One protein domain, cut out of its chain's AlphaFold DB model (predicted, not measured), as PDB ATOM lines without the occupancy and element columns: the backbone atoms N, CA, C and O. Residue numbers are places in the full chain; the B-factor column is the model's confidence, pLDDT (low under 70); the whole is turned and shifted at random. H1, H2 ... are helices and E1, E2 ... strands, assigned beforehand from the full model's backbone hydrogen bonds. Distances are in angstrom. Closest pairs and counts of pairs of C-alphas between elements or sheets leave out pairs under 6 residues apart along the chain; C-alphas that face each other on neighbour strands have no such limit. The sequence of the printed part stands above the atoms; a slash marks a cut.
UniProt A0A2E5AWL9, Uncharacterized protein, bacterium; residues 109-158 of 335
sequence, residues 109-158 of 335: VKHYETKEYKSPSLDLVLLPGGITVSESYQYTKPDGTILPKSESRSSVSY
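Overview. This is residues 109 to 158 of the 335 residues of an uncharacterized protein of bacterium (UniProt A0A2E5AWL9). With little regular structure, this domain is a two-stranded ribbon, E1 and E3, at one end, from which two loops, residues 115 to 124 and the one around residues 139 to 146, reach toward the other end. Residues 132 to 133 pair antiparallel with residues 112 to 113 of E1. The 50 printed residues hold E1, E2, H1 and E3 in that order, 18 residues in named elements, class mixed. The whole is compact, radius of gyration of the C-alphas 11.1 A, and only just elongated, spanning 36 by 18 by 13 A.

Along the chain. E1, residues 109 to 114, is 14.2 A long and begins at C-alpha 109 (21.373, -25.795, -17.775). E3, residues 153 to 157, is 13.1 A long and ends at C-alpha 157 (22.546, -23.303, -21.358). H1 is residues 149 to 152 and E2 residues 125 to 127.

Arrangement. E1 and E3 are antiparallel neighbours at 151 degrees, with N 110 and O 156 2.8 A apart, within hydrogen-bond range. E2 pairs with no named strand, but residues 125 to 127 pair antiparallel with residues 117 to 118. The closest C-alphas of E1 and H1, Thr 114 and Ser 152, are 5.9 A apart. E2 and E3 are apart. H1 is too short for an O i to N i+4 pair; its one O i to N i+3 pair is within range.

Size, cuts and confidence. The C-alphas farthest apart, Ser 121 and Tyr 158, are 36.0 A apart. The link E2 to H1 is long, 21 residues. The printed part has no cut, and no printed residue is under 70 in pLDDT.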
ATOM      1  N   VAL A 109      20.530 -24.736 -17.209       92.81
ATOM      2  CA  VAL A 109      21.373 -25.795 -17.775       92.81
ATOM      3  C   VAL A 109      20.490 -26.827 -18.472       92.81
ATOM      4  O   VAL A 109      19.632 -27.440 -17.835       92.81
ATOM      5  N   LYS A 110      20.717 -27.036 -19.771       91.44
ATOM      6  CA  LYS A 110      20.036 -28.060 -20.573       91.44
ATOM      7  C   LYS A 110      20.685 -29.426 -20.381       91.44
ATOM      8  O   LYS A 110      20.000 -30.407 -20.096       91.44
ATOM      9  N   HIS A 111      22.002 -29.477 -20.548       92.12
ATOM     10  CA  HIS A 111      22.828 -30.672 -20.402       92.12
ATOM     11  C   HIS A 111      24.285 -30.278 -20.154       92.12
ATOM     12  O   HIS A 111      24.654 -29.102 -20.217       92.12
ATOM     13  N   TYR A 112      25.114 -31.268 -19.841       93.81
ATOM     14  CA  TYR A 112      26.551 -31.090 -19.700       93.81
ATOM     15  C   TYR A 112      27.268 -31.794 -20.843       93.81
ATOM     16  O   TYR A 112      26.849 -32.866 -21.274       93.81
ATOM     17  N   GLU A 113      28.357 -31.202 -21.308       93.31
ATOM     18  CA  GLU A 113      29.207 -31.757 -22.356       93.31
ATOM     19  C   GLU A 113      30.631 -31.928 -21.845       93.31
ATOM     20  O   GLU A 113      31.092 -31.149 -21.006       93.31
ATOM     21  N   THR A 114      31.340 -32.945 -22.329       92.25
ATOM     22  CA  THR A 114      32.760 -33.121 -22.020       92.25
ATOM     23  C   THR A 114      33.566 -31.942 -22.539       92.25
ATOM     24  O   THR A 114      33.337 -31.434 -23.640       92.25
ATOM     25  N   LYS A 115      34.542 -31.508 -21.745       88.75
ATOM     26  CA  LYS A 115      35.541 -30.540 -22.188       88.75
ATOM     27  C   LYS A 115      36.729 -31.305 -22.759       88.75
ATOM     28  O   LYS A 115      37.154 -32.299 -22.175       88.75
ATOM     29  N   GLU A 116      37.247 -30.856 -23.897       90.12
ATOM     30  CA  GLU A 116      38.405 -31.497 -24.514       90.12
ATOM     31  C   GLU A 116      39.608 -31.456 -23.560       90.12
ATOM     32  O   GLU A 116      39.990 -30.387 -23.075       90.12
ATOM     33  N   TYR A 117      40.203 -32.623 -23.295       85.06
ATOM     34  CA  TYR A 117      41.421 -32.748 -22.497       85.06
ATOM     35  C   TYR A 117      42.537 -33.368 -23.335       85.06
ATOM     36  O   TYR A 117      42.456 -34.527 -23.762       85.06
ATOM     37  N   LYS A 118      43.604 -32.590 -23.539       86.88
ATOM     38  CA  LYS A 118      44.834 -33.017 -24.211       86.88
ATOM     39  C   LYS A 118      45.907 -33.353 -23.183       86.88
ATOM     40  O   LYS A 118      46.075 -32.633 -22.197       86.88
ATOM     41  N   SER A 119      46.641 -34.440 -23.414       79.62
ATOM     42  CA  SER A 119      47.797 -34.778 -22.584       79.62
ATOM     43  C   SER A 119      48.922 -33.758 -22.807       79.62
ATOM     44  O   SER A 119      49.357 -33.610 -23.951       79.62
ATOM     45  N   PRO A 120      49.467 -33.114 -21.757       78.25
ATOM     46  CA  PRO A 120      50.544 -32.130 -21.903       78.25
ATOM     47  C   PRO A 120      51.832 -32.699 -22.517       78.25
ATOM     48  O   PRO A 120      52.641 -31.951 -23.050       78.25
ATOM     49  N   SER A 121      52.048 -34.014 -22.406       78.00
ATOM     50  CA  SER A 121      53.304 -34.675 -22.779       78.00
ATOM     51  C   SER A 121      53.365 -35.170 -24.224       78.00
ATOM     52  O   SER A 121      54.457 -35.322 -24.760       78.00
ATOM     53  N   LEU A 122      52.218 -35.458 -24.843       77.06
ATOM     54  CA  LEU A 122      52.137 -36.114 -26.157       77.06
ATOM     55  C   LEU A 122      51.241 -35.358 -27.151       77.06
ATOM     56  O   LEU A 122      51.069 -35.834 -28.267       77.06
ATOM     57  N   ASP A 123      50.636 -34.237 -26.731       78.31
ATOM     58  CA  ASP A 123      49.607 -33.485 -27.476       78.31
ATOM     59  C   ASP A 123      48.486 -34.383 -28.046       78.31
ATOM     60  O   ASP A 123      47.872 -34.122 -29.077       78.31
ATOM     61  N   LEU A 124      48.224 -35.494 -27.354       81.12
ATOM     62  CA  LEU A 124      47.212 -36.472 -27.724       81.12
ATOM     63  C   LEU A 124      45.894 -36.124 -27.027       81.12
ATOM     64  O   LEU A 124      45.868 -35.913 -25.809       81.12
ATOM     65  N   VAL A 125      44.796 -36.103 -27.785       83.31
ATOM     66  CA  VAL A 125      43.438 -35.935 -27.248       83.31
ATOM     67  C   VAL A 125      43.057 -37.200 -26.481       83.31
ATOM     68  O   VAL A 125      42.850 -38.255 -27.074       83.31
ATOM     69  N   LEU A 126      42.990 -37.098 -25.153       83.69
ATOM     70  CA  LEU A 126      42.627 -38.212 -24.273       83.69
ATOM     71  C   LEU A 126      41.121 -38.259 -23.991       83.69
ATOM     72  O   LEU A 126      40.559 -39.335 -23.786       83.69
ATOM     73  N   LEU A 127      40.475 -37.091 -23.987       84.06
ATOM     74  CA  LEU A 127      39.028 -36.944 -23.901       84.06
ATOM     75  C   LEU A 127      38.573 -35.974 -24.997       84.06
ATOM     76  O   LEU A 127      38.929 -34.795 -24.921       84.06
ATOM     77  N   PRO A 128      37.806 -36.426 -26.003       87.31
ATOM     78  CA  PRO A 128      37.187 -35.515 -26.955       87.31
ATOM     79  C   PRO A 128      36.112 -34.663 -26.265       87.31
ATOM     80  O   PRO A 128      35.381 -35.135 -25.386       87.31
ATOM     81  N   GLY A 129      36.023 -33.395 -26.664       88.06
ATOM     82  CA  GLY A 129      34.962 -32.494 -26.222       88.06
ATOM     83  C   GLY A 129      33.628 -32.761 -26.930       88.06
ATOM     84  O   GLY A 129      33.599 -33.381 -27.992       88.06
ATOM     85  N   GLY A 130      32.529 -32.276 -26.348       86.62
ATOM     86  CA  GLY A 130      31.204 -32.271 -26.985       86.62
ATOM     87  C   GLY A 130      30.375 -33.546 -26.801       86.62
ATOM     88  O   GLY A 130      29.314 -33.680 -27.405       86.62
ATOM     89  N   ILE A 131      30.814 -34.493 -25.966       87.75
ATOM     90  CA  ILE A 131      30.003 -35.669 -25.626       87.75
ATOM     91  C   ILE A 131      29.051 -35.294 -24.494       87.75
ATOM     92  O   ILE A 131      29.492 -34.835 -23.441       87.75
ATOM     93  N   THR A 132      27.750 -35.523 -24.676       90.38
ATOM     94  CA  THR A 132      26.751 -35.292 -23.625       90.38
ATOM     95  C   THR A 132      26.966 -36.247 -22.448       90.38
ATOM     96  O   THR A 132      26.986 -37.466 -22.615       90.38
ATOM     97  N   VAL A 133      27.103 -35.696 -21.241       91.50
ATOM     98  CA  VAL A 133      27.397 -36.434 -20.004       91.50
ATOM     99  C   VAL A 133      26.465 -36.038 -18.861       91.50
ATOM    100  O   VAL A 133      25.782 -35.013 -18.898       91.50
ATOM    101  N   SER A 134      26.434 -36.870 -17.817       91.12
ATOM    102  CA  SER A 134      25.696 -36.578 -16.588       91.12
ATOM    103  C   SER A 134      26.362 -35.470 -15.769       91.12
ATOM    104  O   SER A 134      27.542 -35.149 -15.928       91.12
ATOM    105  N   GLU A 135      25.616 -34.915 -14.815       89.19
ATOM    106  CA  GLU A 135      26.144 -33.876 -13.930       89.19
ATOM    107  C   GLU A 135      27.310 -34.360 -13.043       89.19
ATOM    108  O   GLU A 135      28.208 -33.602 -12.669       89.19
ATOM    109  N   SER A 136      27.314 -35.640 -12.686       88.62
ATOM    110  CA  SER A 136      28.342 -36.233 -11.833       88.62
ATOM    111  C   SER A 136      29.605 -36.648 -12.588       88.62
ATOM    112  O   SER A 136      30.559 -37.069 -11.935       88.62
ATOM    113  N   TYR A 137      29.636 -36.522 -13.918       89.19
ATOM    114  CA  TYR A 137      30.740 -37.011 -14.735       89.19
ATOM    115  C   TYR A 137      32.077 -36.343 -14.385       89.19
ATOM    116  O   TYR A 137      32.187 -35.117 -14.277       89.19
ATOM    117  N   GLN A 138      33.099 -37.181 -14.228       89.00
ATOM    118  CA  GLN A 138      34.488 -36.806 -14.002       89.00
ATOM    119  C   GLN A 138      35.368 -37.713 -14.851       89.00
ATOM    120  O   GLN A 138      35.135 -38.920 -14.921       89.00
ATOM    121  N   TYR A 139      36.378 -37.132 -15.488       86.12
ATOM    122  CA  TYR A 139      37.298 -37.902 -16.306       86.12
ATOM    123  C   TYR A 139      38.437 -38.472 -15.459       86.12
ATOM    124  O   TYR A 139      39.150 -37.736 -14.777       86.12
ATOM    125  N   THR A 140      38.631 -39.785 -15.523       87.06
ATOM    126  CA  THR A 140      39.782 -40.467 -14.923       87.06
ATOM    127  C   THR A 140      40.884 -40.615 -15.961       87.06
ATOM    128  O   THR A 140      40.685 -41.270 -16.986       87.06
ATOM    129  N   LYS A 141      42.051 -40.015 -15.708       85.38
ATOM    130  CA  LYS A 141      43.199 -40.120 -16.617       85.38
ATOM    131  C   LYS A 141      43.726 -41.562 -16.659       85.38
ATOM    132  O   LYS A 141      43.533 -42.301 -15.693       85.38
ATOM    133  N   PRO A 142      44.490 -41.940 -17.702       81.94
ATOM    134  CA  PRO A 142      45.214 -43.216 -17.729       81.94
ATOM    135  C   PRO A 142      46.170 -43.414 -16.538       81.94
ATOM    136  O   PRO A 142      46.462 -44.540 -16.161       81.94
ATOM    137  N   ASP A 143      46.614 -42.314 -15.927       81.12
ATOM    138  CA  ASP A 143      47.456 -42.257 -14.723       81.12
ATOM    139  C   ASP A 143      46.664 -42.451 -13.405       81.12
ATOM    140  O   ASP A 143      47.189 -42.299 -12.310       81.12
ATOM    141  N   GLY A 144      45.354 -42.713 -13.475       80.88
ATOM    142  CA  GLY A 144      44.482 -42.889 -12.304       80.88
ATOM    143  C   GLY A 144      44.058 -41.589 -11.606       80.88
ATOM    144  O   GLY A 144      43.139 -41.600 -10.788       80.88
ATOM    145  N   THR A 145      44.660 -40.449 -11.956       86.88
ATOM    146  CA  THR A 145      44.267 -39.129 -11.437       86.88
ATOM    147  C   THR A 145      42.889 -38.710 -11.968       86.88
ATOM    148  O   THR A 145      42.660 -38.691 -13.180       86.88
ATOM    149  N   ILE A 146      41.979 -38.323 -11.070       86.19
ATOM    150  CA  ILE A 146      40.631 -37.841 -11.412       86.19
ATOM    151  C   ILE A 146      40.685 -36.338 -11.697       86.19
ATOM    152  O   ILE A 146      41.142 -35.558 -10.859       86.19
ATOM    153  N   LEU A 147      40.212 -35.916 -12.869       84.06
ATOM    154  CA  LEU A 147      40.029 -34.500 -13.172       84.06
ATOM    155  C   LEU A 147      38.814 -33.939 -12.418       84.06
ATOM    156  O   LEU A 147      37.763 -34.586 -12.354       84.06
ATOM    157  N   PRO A 148      38.908 -32.710 -11.880       87.38
ATOM    158  CA  PRO A 148      37.772 -32.072 -11.238       87.38
ATOM    159  C   PRO A 148      36.628 -31.855 -12.238       87.38
ATOM    160  O   PRO A 148      36.821 -31.786 -13.457       87.38
ATOM    161  N   LYS A 149      35.405 -31.706 -11.711       86.81
ATOM    162  CA  LYS A 149      34.195 -31.508 -12.531       86.81
ATOM    163  C   LYS A 149      34.323 -30.300 -13.469       86.81
ATOM    164  O   LYS A 149      33.882 -30.383 -14.603       86.81
ATOM    165  N   SER A 150      34.934 -29.207 -13.014       86.06
ATOM    166  CA  SER A 150      35.120 -27.970 -13.792       86.06
ATOM    167  C   SER A 150      36.026 -28.128 -15.015       86.06
ATOM    168  O   SER A 150      35.908 -27.367 -15.971       86.06
ATOM    169  N   GLU A 151      36.945 -29.092 -14.985       85.56
ATOM    170  CA  GLU A 151      37.880 -29.352 -16.084       85.56
ATOM    171  C   GLU A 151      37.421 -30.504 -16.976       85.56
ATOM    172  O   GLU A 151      37.809 -30.561 -18.137       85.56
ATOM    173  N   SER A 152      36.568 -31.392 -16.458       86.56
ATOM    174  CA  SER A 152      36.047 -32.541 -17.208       86.56
ATOM    175  C   SER A 152      34.843 -32.196 -18.089       86.56
ATOM    176  O   SER A 152      34.594 -32.879 -19.082       86.56
ATOM    177  N   ARG A 153      34.058 -31.172 -17.722       89.88
ATOM    178  CA  ARG A 153      32.783 -30.851 -18.382       89.88
ATOM    179  C   ARG A 153      32.472 -29.355 -18.406       89.88
ATOM    180  O   ARG A 153      32.929 -28.604 -17.550       89.88
ATOM    181  N   SER A 154      31.630 -28.961 -19.354       91.12
ATOM    182  CA  SER A 154      30.997 -27.646 -19.456       91.12
ATOM    183  C   SER A 154      29.478 -27.790 -19.364       91.12
ATOM    184  O   SER A 154      28.916 -28.779 -19.833       91.12
ATOM    185  N   SER A 155      28.800 -26.825 -18.745       92.56
ATOM    186  CA  SER A 155      27.338 -26.720 -18.798       92.56
ATOM    187  C   SER A 155      26.912 -26.006 -20.073       92.56
ATOM    188  O   SER A 155      27.434 -24.931 -20.367       92.56
ATOM    189  N   VAL A 156      25.934 -26.561 -20.780       93.88
ATOM    190  CA  VAL A 156      25.289 -25.911 -21.925       93.88
ATOM    191  C   VAL A 156      23.966 -25.315 -21.454       93.88
ATOM    192  O   VAL A 156      23.134 -26.009 -20.861       93.88
ATOM    193  N   SER A 157      23.788 -24.015 -21.674       95.12
ATOM    194  CA  SER A 157      22.546 -23.303 -21.358       95.12
ATOM    195  C   SER A 157      21.449 -23.596 -22.388       95.12
ATOM    196  O   SER A 157      21.737 -23.965 -23.528       95.12
ATOM    197  N   TYR A 158      20.179 -23.392 -22.028       94.62
ATOM    198  CA  TYR A 158      19.064 -23.510 -22.977       94.62
ATOM    199  C   TYR A 158      19.262 -22.627 -24.213       94.62
ATOM    200  O   TYR A 158      19.029 -23.078 -25.333       94.62
TER     201      TYR A 158